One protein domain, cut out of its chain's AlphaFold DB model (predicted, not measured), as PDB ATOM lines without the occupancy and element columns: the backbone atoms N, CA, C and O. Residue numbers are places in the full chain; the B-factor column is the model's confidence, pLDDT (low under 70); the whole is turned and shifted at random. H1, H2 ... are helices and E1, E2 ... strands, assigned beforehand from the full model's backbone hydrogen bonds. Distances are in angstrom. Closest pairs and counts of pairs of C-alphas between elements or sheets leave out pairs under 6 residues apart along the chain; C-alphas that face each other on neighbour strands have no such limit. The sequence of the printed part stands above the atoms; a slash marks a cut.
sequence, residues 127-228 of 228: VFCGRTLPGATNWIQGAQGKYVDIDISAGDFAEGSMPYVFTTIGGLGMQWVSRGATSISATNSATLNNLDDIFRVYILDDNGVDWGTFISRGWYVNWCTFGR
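Overview. This is residues 127 to 228 of the 228 residues of an uncharacterized protein of Candidatus Falkowbacteria bacterium GW2011_GWE1_38_31 (UniProt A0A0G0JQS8). Two small three-stranded sheets, only partly face to face, form a loose wedge: edge strands E4 and E5 come near each other, while E1 and E2, at the opposite edges, are apart. The short helix H1 lies off both sheets, at one end of the domain, and the long unnamed stretch 171 to 197 runs past the E4 and E5 side. The 102 printed residues hold E1, E2, E3, E4, E5, H1, E6 in that order; both sheets, E1 - E6 - E4 and E2 - E3 - E5, are antiparallel. The class is mostly strand, with 43 residues in named elements, under half; the whole is compact, radius of gyration of the C-alphas 13.5 A, and elongated, 38 by 25 by 20 A.

Along the chain. Find C-alpha 127 at (29.871, 10.789, -19.296); E1 runs from there to 131, 13.9 A. Next come E2, 140 to 142, 6.4 A, and E3, 145 to 151, 20.1 A. E4 spans 164 to 170, 20.1 A; E5 spans 198 to 204, 19.2 A. H1 takes 211 to 216, 8.8 A; E6 runs from 220, 23.1 A, to C-alpha 227 at (32.918, 5.115, -21.679).

Arrangement. Look at inner strand E6, the antiparallel neighbour of E1 and of E4: N 128 of E1 and O 225 of E6 are within hydrogen-bond range at 3.0 A, and N 166 of E4 and O 224 of E6 at 2.9 A. In the other sheet, hairpin E2 and E3 has N 140 and O 147 at 2.7 A; E3 and E5 have N 203 and O 146 at 2.8 A. Between the sheets, the closest C-alphas of E4 and E5, Val 165 and Phe 199, are 7.8 A apart; E5 and E6 are only just apart, closest 8.2 A. H1 is not on either sheet; its O i to N i+4 pairs are within range.

Size, cuts and confidence. The C-alphas of Ala 158 and Asn 207, the two farthest apart, are 39.5 A apart. The printed part has no cut; E3 to E4 and E4 to E5 are long links. The model's pLDDT is under 70 at 159 to 162, 177 to 196, 204 to 209 and 211.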
ATOM      1  N   VAL A 127      31.196  10.501 -18.730       83.81
ATOM      2  CA  VAL A 127      29.871  10.789 -19.296       83.81
ATOM      3  C   VAL A 127      29.942  12.100 -20.064       83.81
ATOM      4  O   VAL A 127      30.243  13.135 -19.474       83.81
ATOM      5  N   PHE A 128      29.635  12.070 -21.360       84.00
ATOM      6  CA  PHE A 128      29.614  13.263 -22.205       84.00
ATOM      7  C   PHE A 128      28.277  13.374 -22.935       84.00
ATOM      8  O   PHE A 128      27.894  12.509 -23.719       84.00
ATOM      9  N   CYS A 129      27.530  14.437 -22.657       87.94
ATOM     10  CA  CYS A 129      26.207  14.654 -23.232       87.94
ATOM     11  C   CYS A 129      26.174  15.935 -24.057       87.94
ATOM     12  O   CYS A 129      26.864  16.908 -23.751       87.94
ATOM     13  N   GLY A 130      25.308  15.966 -25.062       90.12
ATOM     14  CA  GLY A 130      25.125  17.146 -25.889       90.12
ATOM     15  C   GLY A 130      23.840  17.119 -26.702       90.12
ATOM     16  O   GLY A 130      23.012  16.207 -26.596       90.12
ATOM     17  N   ARG A 131      23.653  18.185 -27.483       91.19
ATOM     18  CA  ARG A 131      22.479  18.383 -28.329       91.19
ATOM     19  C   ARG A 131      22.807  19.230 -29.561       91.19
ATOM     20  O   ARG A 131      23.557  20.197 -29.466       91.19
ATOM     21  N   THR A 132      22.162  18.927 -30.688       91.94
ATOM     22  CA  THR A 132      22.161  19.792 -31.879       91.94
ATOM     23  C   THR A 132      21.094  20.889 -31.793       91.94
ATOM     24  O   THR A 132      20.040  20.725 -31.170       91.94
ATOM     25  N   LEU A 133      21.329  22.031 -32.442       91.75
ATOM     26  CA  LEU A 133      20.359  23.129 -32.447       91.75
ATOM     27  C   LEU A 133      19.055  22.719 -33.171       91.75
ATOM     28  O   LEU A 133      19.113  22.222 -34.301       91.75
ATOM     29  N   PRO A 134      17.869  22.941 -32.570       89.06
ATOM     30  CA  PRO A 134      16.582  22.628 -33.195       89.06
ATOM     31  C   PRO A 134      16.409  23.275 -34.562       89.06
ATOM     32  O   PRO A 134      16.541  24.487 -34.697       89.06
ATOM     33  N   GLY A 135      16.109  22.458 -35.574       85.44
ATOM     34  CA  GLY A 135      15.903  22.925 -36.951       85.44
ATOM     35  C   GLY A 135      17.186  23.323 -37.688       85.44
ATOM     36  O   GLY A 135      17.123  23.627 -38.872       85.44
ATOM     37  N   ALA A 136      18.341  23.268 -37.022       89.25
ATOM     38  CA  ALA A 136      19.657  23.566 -37.583       89.25
ATOM     39  C   ALA A 136      20.636  22.389 -37.410       89.25
ATOM     40  O   ALA A 136      21.852  22.563 -37.405       89.25
ATOM     41  N   THR A 137      20.110  21.171 -37.254       89.06
ATOM     42  CA  THR A 137      20.923  19.951 -37.293       89.06
ATOM     43  C   THR A 137      21.472  19.761 -38.707       89.06
ATOM     44  O   THR A 137      20.702  19.774 -39.668       89.06
ATOM     45  N   ASN A 138      22.786  19.567 -38.831       88.19
ATOM     46  CA  ASN A 138      23.464  19.370 -40.112       88.19
ATOM     47  C   ASN A 138      23.251  17.940 -40.639       88.19
ATOM     48  O   ASN A 138      24.155  17.108 -40.610       88.19
ATOM     49  N   TRP A 139      22.022  17.635 -41.050       85.69
ATOM     50  CA  TRP A 139      21.695  16.366 -41.693       85.69
ATOM     51  C   TRP A 139      22.470  16.228 -43.016       85.69
ATOM     52  O   TRP A 139      22.780  17.220 -43.672       85.69
ATOM     53  N   ILE A 140      22.747  14.994 -43.433       84.19
ATOM     54  CA  ILE A 140      23.456  14.622 -44.664       84.19
ATOM     55  C   ILE A 140      22.639  13.551 -45.409       84.19
ATOM     56  O   ILE A 140      22.024  12.676 -44.794       84.19
ATOM     57  N   GLN A 141      22.615  13.611 -46.746       83.88
ATOM     58  CA  GLN A 141      21.982  12.586 -47.585       83.88
ATOM     59  C   GLN A 141      22.872  11.335 -47.661       83.88
ATOM     60  O   GLN A 141      24.029  11.417 -48.070       83.88
ATOM     61  N   GLY A 142      22.327  10.170 -47.309       77.81
ATOM     62  CA  GLY A 142      22.957   8.861 -47.485       77.81
ATOM     63  C   GLY A 142      22.230   7.984 -48.508       77.81
ATOM     64  O   GLY A 142      21.206   8.370 -49.073       77.81
ATOM     65  N   ALA A 143      22.762   6.779 -48.733       75.31
ATOM     66  CA  ALA A 143      22.259   5.841 -49.741       75.31
ATOM     67  C   ALA A 143      20.895   5.199 -49.403       75.31
ATOM     68  O   ALA A 143      20.193   4.770 -50.309       75.31
ATOM     69  N   GLN A 144      20.521   5.119 -48.121       70.06
ATOM     70  CA  GLN A 144      19.305   4.445 -47.629       70.06
ATOM     71  C   GLN A 144      18.358   5.403 -46.859       70.06
ATOM     72  O   GLN A 144      17.482   4.956 -46.120       70.06
ATOM     73  N   GLY A 145      18.572   6.725 -46.958       77.81
ATOM     74  CA  GLY A 145      18.006   7.711 -46.027       77.81
ATOM     75  C   GLY A 145      18.992   8.795 -45.581       77.81
ATOM     76  O   GLY A 145      20.050   8.982 -46.188       77.81
ATOM     77  N   LYS A 146      18.640   9.539 -44.532       81.12
ATOM     78  CA  LYS A 146      19.377  10.719 -44.045       81.12
ATOM     79  C   LYS A 146      20.120  10.409 -42.755       81.12
ATOM     80  O   LYS A 146      19.675   9.574 -41.975       81.12
ATOM     81  N   TYR A 147      21.240  11.080 -42.514       81.56
ATOM     82  CA  TYR A 147      22.040  10.851 -41.313       81.56
ATOM     83  C   TYR A 147      22.698  12.118 -40.776       81.56
ATOM     84  O   TYR A 147      22.758  13.126 -41.466       81.56
ATOM     85  N   VAL A 148      23.197  12.065 -39.547       84.75
ATOM     86  CA  VAL A 148      24.090  13.082 -38.976       84.75
ATOM     87  C   VAL A 148      25.226  12.385 -38.233       84.75
ATOM     88  O   VAL A 148      24.976  11.408 -37.524       84.75
ATOM     89  N   ASP A 149      26.450  12.872 -38.425       83.88
ATOM     90  CA  ASP A 149      27.629  12.459 -37.659       83.88
ATOM     91  C   ASP A 149      27.786  13.401 -36.463       83.88
ATOM     92  O   ASP A 149      27.749  14.623 -36.624       83.88
ATOM     93  N   ILE A 150      27.926  12.836 -35.266       84.38
ATOM     94  CA  ILE A 150      28.109  13.587 -34.024       84.38
ATOM     95  C   ILE A 150      29.506  13.297 -33.491       84.38
ATOM     96  O   ILE A 150      29.841  12.147 -33.215       84.38
ATOM     97  N   ASP A 151      30.281  14.368 -33.351       82.94
ATOM     98  CA  ASP A 151      31.617  14.373 -32.768       82.94
ATOM     99  C   ASP A 151      31.524  14.365 -31.234       82.94
ATOM    100  O   ASP A 151      30.852  15.209 -30.627       82.94
ATOM    101  N   ILE A 152      32.184  13.391 -30.618       80.75
ATOM    102  CA  ILE A 152      32.274  13.216 -29.166       80.75
ATOM    103  C   ILE A 152      33.716  13.289 -28.654       80.75
ATOM    104  O   ILE A 152      33.944  12.962 -27.492       80.75
ATOM    105  N   SER A 153      34.667  13.764 -29.463       80.62
ATOM    106  CA  SER A 153      36.093  13.869 -29.103       80.62
ATOM    107  C   SER A 153      36.340  14.719 -27.853       80.62
ATOM    108  O   SER A 153      37.239  14.442 -27.064       80.62
ATOM    109  N   ALA A 154      35.481  15.709 -27.591       82.00
ATOM    110  CA  ALA A 154      35.511  16.500 -26.357       82.00
ATOM    111  C   ALA A 154      35.173  15.691 -25.084       82.00
ATOM    112  O   ALA A 154      35.380  16.184 -23.977       82.00
ATOM    113  N   GLY A 155      34.639  14.476 -25.234       76.38
ATOM    114  CA  GLY A 155      34.428  13.521 -24.149       76.38
ATOM    115  C   GLY A 155      35.706  12.815 -23.686       76.38
ATOM    116  O   GLY A 155      35.672  12.200 -22.621       76.38
ATOM    117  N   ASP A 156      36.811  12.948 -24.437       77.81
ATOM    118  CA  ASP A 156      38.149  12.455 -24.078       77.81
ATOM    119  C   ASP A 156      38.153  10.959 -23.707       77.81
ATOM    120  O   ASP A 156      38.763  10.545 -22.730       77.81
ATOM    121  N   PHE A 157      37.410  10.121 -24.430       77.25
ATOM    122  CA  PHE A 157      37.403   8.678 -24.171       77.25
ATOM    123  C   PHE A 157      38.761   8.064 -24.543       77.25
ATOM    124  O   PHE A 157      39.458   8.560 -25.427       77.25
ATOM    125  N   ALA A 158      39.171   7.004 -23.845       73.25
ATOM    126  CA  ALA A 158      40.423   6.322 -24.139       73.25
ATOM    127  C   ALA A 158      40.435   5.794 -25.583       73.25
ATOM    128  O   ALA A 158      39.450   5.236 -26.063       73.25
ATOM    129  N   GLU A 159      41.573   5.929 -26.264       63.19
ATOM    130  CA  GLU A 159      41.749   5.469 -27.644       63.19
ATOM    131  C   GLU A 159      41.398   3.974 -27.784       63.19
ATOM    132  O   GLU A 159      41.817   3.140 -26.973       63.19
ATOM    133  N   GLY A 160      40.590   3.624 -28.792       63.22
ATOM    134  CA  GLY A 160      40.077   2.265 -28.993       63.22
ATOM    135  C   GLY A 160      39.000   1.808 -27.997       63.22
ATOM    136  O   GLY A 160      38.538   0.664 -28.082       63.22
ATOM    137  N   SER A 161      38.571   2.659 -27.059       64.94
ATOM    138  CA  SER A 161      37.380   2.400 -26.255       64.94
ATOM    139  C   SER A 161      36.140   2.700 -27.104       64.94
ATOM    140  O   SER A 161      36.052   3.718 -27.778       64.94
ATOM    141  N   MET A 162      35.185   1.766 -27.156       67.81
ATOM    142  CA  MET A 162      33.902   1.991 -27.829       67.81
ATOM    143  C   MET A 162      32.903   2.492 -26.780       67.81
ATOM    144  O   MET A 162      32.335   1.657 -26.065       67.81
ATOM    145  N   PRO A 163      32.684   3.814 -26.627       76.56
ATOM    146  CA  PRO A 163      31.734   4.319 -25.649       76.56
ATOM    147  C   PRO A 163      30.311   3.880 -26.011       76.56
ATOM    148  O   PRO A 163      29.904   3.852 -27.176       76.56
ATOM    149  N   TYR A 164      29.518   3.561 -24.994       78.19
ATOM    150  CA  TYR A 164      28.089   3.336 -25.152       78.19
ATOM    151  C   TYR A 164      27.402   4.667 -25.422       78.19
ATOM    152  O   TYR A 164      27.542   5.610 -24.649       78.19
ATOM    153  N   VAL A 165      26.619   4.736 -26.494       78.69
ATOM    154  CA  VAL A 165      25.902   5.949 -26.885       78.69
ATOM    155  C   VAL A 165      24.404   5.749 -26.696       78.69
ATOM    156  O   VAL A 165      23.821   4.790 -27.200       78.69
ATOM    157  N   PHE A 166      23.770   6.691 -26.006       77.94
ATOM    158  CA  PHE A 166      22.320   6.802 -25.916       77.94
ATOM    159  C   PHE A 166      21.880   8.069 -26.627       77.94
ATOM    160  O   PHE A 166      22.382   9.154 -26.341       77.94
ATOM    161  N   THR A 167      20.915   7.946 -27.527       76.44
ATOM    162  CA  THR A 167      20.402   9.051 -28.335       76.44
ATOM    163  C   THR A 167      18.888   9.126 -28.251       76.44
ATOM    164  O   THR A 167      18.189   8.122 -28.104       76.44
ATOM    165  N   THR A 168      18.364  10.342 -28.369       78.06
ATOM    166  CA  THR A 168      16.927  10.584 -28.534       78.06
ATOM    167  C   THR A 168      16.708  11.576 -29.668       78.06
ATOM    168  O   THR A 168      17.498  12.503 -29.852       78.06
ATOM    169  N   ILE A 169      15.632  11.379 -30.432       78.56
ATOM    170  CA  ILE A 169      15.200  12.305 -31.482       78.56
ATOM    171  C   ILE A 169      13.951  13.035 -30.988       78.56
ATOM    172  O   ILE A 169      12.978  12.411 -30.560       78.56
ATOM    173  N   GLY A 170      13.989  14.365 -31.047       82.25
ATOM    174  CA  GLY A 170      12.880  15.241 -30.672       82.25
ATOM    175  C   GLY A 170      12.512  16.210 -31.792       82.25
ATOM    176  O   GLY A 170      13.321  16.503 -32.670       82.25
ATOM    177  N   GLY A 171      11.278  16.713 -31.758       83.69
ATOM    178  CA  GLY A 171      10.766  17.673 -32.735       83.69
ATOM    179  C   GLY A 171       9.292  18.007 -32.506       83.69
ATOM    180  O   GLY A 171       8.638  17.429 -31.638       83.69
ATOM    181  N   LEU A 172       8.763  18.933 -33.307       83.88
ATOM    182  CA  LEU A 172       7.373  19.408 -33.240       83.88
ATOM    183  C   LEU A 172       6.354  18.428 -33.863       83.88
ATOM    184  O   LEU A 172       5.157  18.704 -33.881       83.88
ATOM    185  N   GLY A 173       6.807  17.286 -34.391       79.69
ATOM    186  CA  GLY A 173       5.955  16.225 -34.925       79.69
ATOM    187  C   GLY A 173       6.694  15.293 -35.889       79.69
ATOM    188  O   GLY A 173       7.711  15.672 -36.471       79.69
ATOM    189  N   MET A 174       6.128  14.105 -36.126       75.88
ATOM    190  CA  MET A 174       6.671  13.028 -36.979       75.88
ATOM    191  C   MET A 174       7.985  12.397 -36.506       75.88
ATOM    192  O   MET A 174       8.431  11.447 -37.132       75.88
ATOM    193  N   GLN A 175       8.569  12.818 -35.384       76.56
ATOM    194  CA  GLN A 175       9.790  12.208 -34.845       76.56
ATOM    195  C   GLN A 175       9.627  10.706 -34.540       76.56
ATOM    196  O   GLN A 175      10.585   9.952 -34.626       76.56
ATOM    197  N   TRP A 176       8.402  10.244 -34.265       71.56
ATOM    198  CA  TRP A 176       8.063   8.833 -34.030       71.56
ATOM    199  C   TRP A 176       8.252   7.914 -35.247       71.56
ATOM    200  O   TRP A 176       8.219   6.697 -35.085       71.56
ATOM    201  N   VAL A 177       8.437   8.455 -36.458       67.75
ATOM    202  CA  VAL A 177       8.756   7.641 -37.647       67.75
ATOM    203  C   VAL A 177      10.236   7.253 -37.707       67.75
ATOM    204  O   VAL A 177      10.621   6.456 -38.559       67.75
ATOM    205  N   SER A 178      11.075   7.783 -36.806       68.62
ATOM    206  CA  SER A 178      12.485   7.405 -36.734       68.62
ATOM    207  C   SER A 178      12.636   5.933 -36.352       68.62
ATOM    208  O   SER A 178      12.112   5.493 -35.326       68.62
ATOM    209  N   ARG A 179      13.404   5.180 -37.138       62.56
ATOM    210  CA  ARG A 179      13.785   3.795 -36.845       62.56
ATOM    211  C   ARG A 179      15.294   3.749 -36.619       62.56
ATOM    212  O   ARG A 179      16.046   3.723 -37.582       62.56
ATOM    213  N   GLY A 180      15.716   3.764 -35.353       61.09
ATOM    214  CA  GLY A 180      17.128   3.618 -34.973       61.09
ATOM    215  C   GLY A 180      17.839   4.922 -34.614       61.09
ATOM    216  O   GLY A 180      18.845   5.260 -35.222       61.09
ATOM    217  N   ALA A 181      17.363   5.629 -33.578       59.59
ATOM    218  CA  ALA A 181      18.107   6.765 -33.024       59.59
ATOM    219  C   ALA A 181      19.542   6.368 -32.622       59.59
ATOM    220  O   ALA A 181      20.445   7.201 -32.684       59.59
ATOM    221  N   THR A 182      19.766   5.107 -32.245       57.81
ATOM    222  CA  THR A 182      21.068   4.587 -31.828       57.81
ATOM    223  C   THR A 182      21.675   3.725 -32.934       57.81
ATOM    224  O   THR A 182      21.278   2.573 -33.108       57.81
ATOM    225  N   SER A 183      22.655   4.255 -33.666       55.44
ATOM    226  CA  SER A 183      23.593   3.435 -34.441       55.44
ATOM    227  C   SER A 183      24.994   3.523 -33.840       55.44
ATOM    228  O   SER A 183      25.427   4.582 -33.391       55.44
ATOM    229  N   ILE A 184      25.645   2.360 -33.790       55.16
ATOM    230  CA  ILE A 184      27.002   2.105 -33.286       55.16
ATOM    231  C   ILE A 184      28.019   3.032 -33.974       55.16
ATOM    232  O   ILE A 184      27.802   3.414 -35.126       55.16
ATOM    233  N   SER A 185      29.089   3.380 -33.239       52.28
ATOM    234  CA  SER A 185      30.243   4.188 -33.674       52.28
ATOM    235  C   SER A 185      30.548   4.007 -35.165       52.28
ATOM    236  O   SER A 185      30.619   2.883 -35.680       52.28
ATOM    237  N   ALA A 186      30.614   5.123 -35.889       54.84
ATOM    238  CA  ALA A 186      30.729   5.099 -37.334       54.84
ATOM    239  C   ALA A 186      32.153   4.692 -37.723       54.84
ATOM    240  O   ALA A 186      33.092   5.453 -37.547       54.84
ATOM    241  N   THR A 187      32.307   3.540 -38.375       51.84
ATOM    242  CA  THR A 187      33.613   3.092 -38.884       51.84
ATOM    243  C   THR A 187      34.121   3.895 -40.086       51.84
ATOM    244  O   THR A 187      35.168   3.545 -40.610       51.84
ATOM    245  N   ASN A 188      33.394   4.924 -40.556       54.97
ATOM    246  CA  ASN A 188      33.772   5.793 -41.678       54.97
ATOM    247  C   ASN A 188      33.026   7.152 -41.635       54.97
ATOM    248  O   ASN A 188      31.822   7.218 -41.918       54.97
ATOM    249  N   SER A 189      33.742   8.249 -41.370       57.47
ATOM    250  CA  SER A 189      33.301   9.632 -41.603       57.47
ATOM    251  C   SER A 189      34.246  10.303 -42.601       57.47
ATOM    252  O   SER A 189      35.462  10.197 -42.481       57.47
ATOM    253  N   ALA A 190      33.692  10.975 -43.613       54.34
ATOM    254  CA  ALA A 190      34.475  11.676 -44.638       54.34
ATOM    255  C   ALA A 190      34.887  13.099 -44.212       54.34
ATOM    256  O   ALA A 190      35.604  13.780 -44.942       54.34
ATOM    257  N   THR A 191      34.386  13.565 -43.067       54.28
ATOM    258  CA  THR A 191      34.483  14.960 -42.616       54.28
ATOM    259  C   THR A 191      35.200  15.128 -41.282       54.28
ATOM    260  O   THR A 191      35.473  16.258 -40.890       54.28
ATOM    261  N   LEU A 192      35.485  14.036 -40.575       58.28
ATOM    262  CA  LEU A 192      36.043  14.049 -39.227       58.28
ATOM    263  C   LEU A 192      37.204  13.047 -39.146       58.28
ATOM    264  O   LEU A 192      37.146  11.972 -39.737       58.28
ATOM    265  N   ASN A 193      38.274  13.438 -38.451       56.00
ATOM    266  CA  ASN A 193      39.595  12.807 -38.572       56.00
ATOM    267  C   ASN A 193      39.827  11.617 -37.621       56.00
ATOM    268  O   ASN A 193      40.799  10.893 -37.818       56.00
ATOM    269  N   ASN A 194      38.968  11.414 -36.613       63.62
ATOM    270  CA  ASN A 194      39.061  10.303 -35.662       63.62
ATOM    271  C   ASN A 194      37.742   9.524 -35.625       63.62
ATOM    272  O   ASN A 194      36.714  10.073 -35.242       63.62
ATOM    273  N   LEU A 195      37.765   8.261 -36.050       62.16
ATOM    274  CA  LEU A 195      36.564   7.435 -36.198       62.16
ATOM    275  C   LEU A 195      36.091   6.827 -34.872       62.16
ATOM    276  O   LEU A 195      34.925   6.454 -34.765       62.16
ATOM    277  N   ASP A 196      36.958   6.786 -33.859       63.12
ATOM    278  CA  ASP A 196      36.616   6.274 -32.528       63.12
ATOM    279  C   ASP A 196      35.749   7.273 -31.730       63.12
ATOM    280  O   ASP A 196      34.987   6.877 -30.848       63.12
ATOM    281  N   ASP A 197      35.769   8.550 -32.127       72.94
ATOM    282  CA  ASP A 197      35.076   9.670 -31.478       72.94
ATOM    283  C   ASP A 197      33.808  10.121 -32.220       72.94
ATOM    284  O   ASP A 197      33.362  11.264 -32.080       72.94
ATOM    285  N   ILE A 198      33.218   9.265 -33.059       74.62
ATOM    286  CA  ILE A 198      32.050   9.637 -33.864       74.62
ATOM    287  C   ILE A 198      30.993   8.556 -33.788       74.62
ATOM    288  O   ILE A 198      31.246   7.377 -34.029       74.62
ATOM    289  N   PHE A 199      29.749   8.971 -33.587       78.62
ATOM    290  CA  PHE A 199      28.612   8.108 -33.872       78.62
ATOM    291  C   PHE A 199      27.684   8.762 -34.888       78.62
ATOM    292  O   PHE A 199      27.551   9.986 -34.972       78.62
ATOM    293  N   ARG A 200      27.028   7.915 -35.676       81.00
ATOM    294  CA  ARG A 200      26.044   8.340 -36.665       81.00
ATOM    295  C   ARG A 200      24.651   8.107 -36.111       81.00
ATOM    296  O   ARG A 200      24.401   7.073 -35.497       81.00
ATOM    297  N   VAL A 201      23.730   9.024 -36.380       81.25
ATOM    298  CA  VAL A 201      22.288   8.791 -36.215       81.25
ATOM    299  C   VAL A 201      21.665   8.677 -37.591       81.25
ATOM    300  O   VAL A 201      21.811   9.590 -38.406       81.25
ATOM    301  N   TYR A 202      20.985   7.561 -37.849       78.06
ATOM    302  CA  TYR A 202      20.359   7.282 -39.134       78.06
ATOM    303  C   TYR A 202      18.843   7.457 -39.093       78.06
ATOM    304  O   TYR A 202      18.174   7.093 -38.129       78.06
ATOM    305  N   ILE A 203      18.293   7.975 -40.185       77.75
ATOM    306  CA  ILE A 203      16.861   8.060 -40.433       77.75
ATOM    307  C   ILE A 203      16.609   7.384 -41.774       77.75
ATOM    308  O   ILE A 203      16.917   7.938 -42.831       77.75
ATOM    309  N   LEU A 204      16.056   6.171 -41.705       68.56
ATOM    310  CA  LEU A 204      15.573   5.445 -42.876       68.56
ATOM    311  C   LEU A 204      14.479   6.261 -43.556       68.56
ATOM    312  O   LEU A 204      13.516   6.685 -42.913       68.56
ATOM    313  N   ASP A 205      14.648   6.478 -44.853       67.62
ATOM    314  CA  ASP A 205      13.695   7.227 -45.655       67.62
ATOM    315  C   ASP A 205      12.800   6.275 -46.449       67.62
ATOM    316  O   ASP A 205      12.911   6.155 -47.665       67.62
ATOM    317  N   ASP A 206      11.906   5.577 -45.747       59.19
ATOM    318  CA  ASP A 206      10.953   4.663 -46.390       59.19
ATOM    319  C   ASP A 206       9.784   5.422 -47.069       59.19
ATOM    320  O   ASP A 206       8.995   4.806 -47.781       59.19
ATOM    321  N   ASN A 207       9.637   6.743 -46.847       59.94
ATOM    322  CA  ASN A 207       8.460   7.537 -47.256       59.94
ATOM    323  C   ASN A 207       8.752   8.979 -47.751       59.94
ATOM    324  O   ASN A 207       7.829   9.791 -47.832       59.94
ATOM    325  N   GLY A 208       9.994   9.329 -48.087       60.84
ATOM    326  CA  GLY A 208      10.348  10.617 -48.700       60.84
ATOM    327  C   GLY A 208      10.277  11.829 -47.761       60.84
ATOM    328  O   GLY A 208       9.738  12.871 -48.144       60.84
ATOM    329  N   VAL A 209      10.790  11.732 -46.528       69.62
ATOM    330  CA  VAL A 209      10.850  12.887 -45.612       69.62
ATOM    331  C   VAL A 209      11.810  13.935 -46.188       69.62
ATOM    332  O   VAL A 209      13.029  13.793 -46.117       69.62
ATOM    333  N   ASP A 210      11.270  15.019 -46.753       72.69
ATOM    334  CA  ASP A 210      12.066  16.094 -47.361       72.69
ATOM    335  C   ASP A 210      12.850  16.934 -46.326       72.69
ATOM    336  O   ASP A 210      12.474  17.040 -45.159       72.69
ATOM    337  N   TRP A 211      13.956  17.546 -46.760       68.62
ATOM    338  CA  TRP A 211      14.829  18.431 -45.980       68.62
ATOM    339  C   TRP A 211      14.079  19.563 -45.290       68.62
ATOM    340  O   TRP A 211      14.328  19.826 -44.109       68.62
ATOM    341  N   GLY A 212      13.110  20.169 -45.984       74.44
ATOM    342  CA  GLY A 212      12.280  21.226 -45.416       74.44
ATOM    343  C   GLY A 212      11.531  20.771 -44.164       74.44
ATOM    344  O   GLY A 212      11.356  21.559 -43.239       74.44
ATOM    345  N   THR A 213      11.184  19.483 -44.081       77.44
ATOM    346  CA  THR A 213      10.462  18.901 -42.944       77.44
ATOM    347  C   THR A 213      11.309  18.869 -41.673       77.44
ATOM    348  O   THR A 213      10.788  19.139 -40.593       77.44
ATOM    349  N   PHE A 214      12.611  18.584 -41.769       78.94
ATOM    350  CA  PHE A 214      13.501  18.546 -40.599       78.94
ATOM    351  C   PHE A 214      13.681  19.933 -39.986       78.94
ATOM    352  O   PHE A 214      13.624  20.089 -38.763       78.94
ATOM    353  N   ILE A 215      13.852  20.941 -40.845       82.56
ATOM    354  CA  ILE A 215      14.026  22.338 -40.442       82.56
ATOM    355  C   ILE A 215      12.708  22.883 -39.888       82.56
ATOM    356  O   ILE A 215      12.666  23.364 -38.756       82.56
ATOM    357  N   SER A 216      11.606  22.742 -40.636       86.44
ATOM    358  CA  SER A 216      10.303  23.306 -40.260       86.44
ATOM    359  C   SER A 216       9.720  22.681 -38.994       86.44
ATOM    360  O   SER A 216       8.971  23.331 -38.269       86.44
ATOM    361  N   ARG A 217      10.053  21.416 -38.713       83.94
ATOM    362  CA  ARG A 217       9.612  20.706 -37.503       83.94
ATOM    363  C   ARG A 217      10.630  20.760 -36.373       83.94
ATOM    364  O   ARG A 217      10.393  20.149 -35.330       83.94
ATOM    365  N   GLY A 218      11.743  21.463 -36.565       88.38
ATOM    366  CA  GLY A 218      12.735  21.692 -35.527       88.38
ATOM    367  C   GLY A 218      13.389  20.409 -35.024       88.38
ATOM    368  O   GLY A 218      13.563  20.274 -33.818       88.38
ATOM    369  N   TRP A 219      13.704  19.453 -35.902       87.38
ATOM    370  CA  TRP A 219      14.306  18.187 -35.476       87.38
ATOM    371  C   TRP A 219      15.707  18.413 -34.900       87.38
ATOM    372  O   TRP A 219      16.509  19.186 -35.439       87.38
ATOM    373  N   TYR A 220      15.990  17.724 -33.799       89.50
ATOM    374  CA  TYR A 220      17.289  17.721 -33.134       89.50
ATOM    375  C   TYR A 220      17.598  16.350 -32.539       89.50
ATOM    376  O   TYR A 220      16.699  15.539 -32.291       89.50
ATOM    377  N   VAL A 221      18.882  16.134 -32.274       88.06
ATOM    378  CA  VAL A 221      19.397  14.948 -31.597       88.06
ATOM    379  C   VAL A 221      19.919  15.366 -30.231       88.06
ATOM    380  O   VAL A 221      20.683  16.327 -30.136       88.06
ATOM    381  N   ASN A 222      19.519  14.644 -29.187       88.75
ATOM    382  CA  ASN A 222      20.251  14.642 -27.922       88.75
ATOM    383  C   ASN A 222      21.062  13.359 -27.824       88.75
ATOM    384  O   ASN A 222      20.590  12.306 -28.269       88.75
ATOM    385  N   TRP A 223      22.206  13.431 -27.157       86.69
ATOM    386  CA  TRP A 223      23.009  12.259 -26.852       86.69
ATOM    387  C   TRP A 223      23.625  12.322 -25.461       86.69
ATOM    388  O   TRP A 223      23.841  13.401 -24.913       86.69
ATOM    389  N   CYS A 224      23.930  11.142 -24.935       86.56
ATOM    390  CA  CYS A 224      24.848  10.927 -23.829       86.56
ATOM    391  C   CYS A 224      25.721   9.715 -24.150       86.56
ATOM    392  O   CYS A 224      25.203   8.652 -24.502       86.56
ATOM    393  N   THR A 225      27.031   9.881 -24.029       83.38
ATOM    394  CA  THR A 225      28.024   8.829 -24.214       83.38
ATOM    395  C   THR A 225      28.629   8.431 -22.877       83.38
ATOM    396  O   THR A 225      28.831   9.274 -22.006       83.38
ATOM    397  N   PHE A 226      28.871   7.134 -22.706       81.12
ATOM    398  CA  PHE A 226      29.363   6.513 -21.480       81.12
ATOM    399  C   PHE A 226      30.532   5.599 -21.836       81.12
ATOM    400  O   PHE A 226      30.356   4.642 -22.590       81.12
ATOM    401  N   GLY A 227      31.716   5.858 -21.301       76.69
ATOM    402  CA  GLY A 227      32.918   5.115 -21.679       76.69
ATOM    403  C   GLY A 227      34.055   5.321 -20.695       76.69
ATOM    404  O   GLY A 227      33.868   5.965 -19.666       76.69
ATOM    405  N   ARG A 228      35.212   4.746 -21.005       73.81
ATOM    406  CA  ARG A 228      36.470   5.005 -20.300       73.81
ATOM    407  C   ARG A 228      37.415   5.740 -21.215       73.81
ATOM    408  O   ARG A 228      37.382   5.403 -22.420       73.81
TER     409      ARG A 228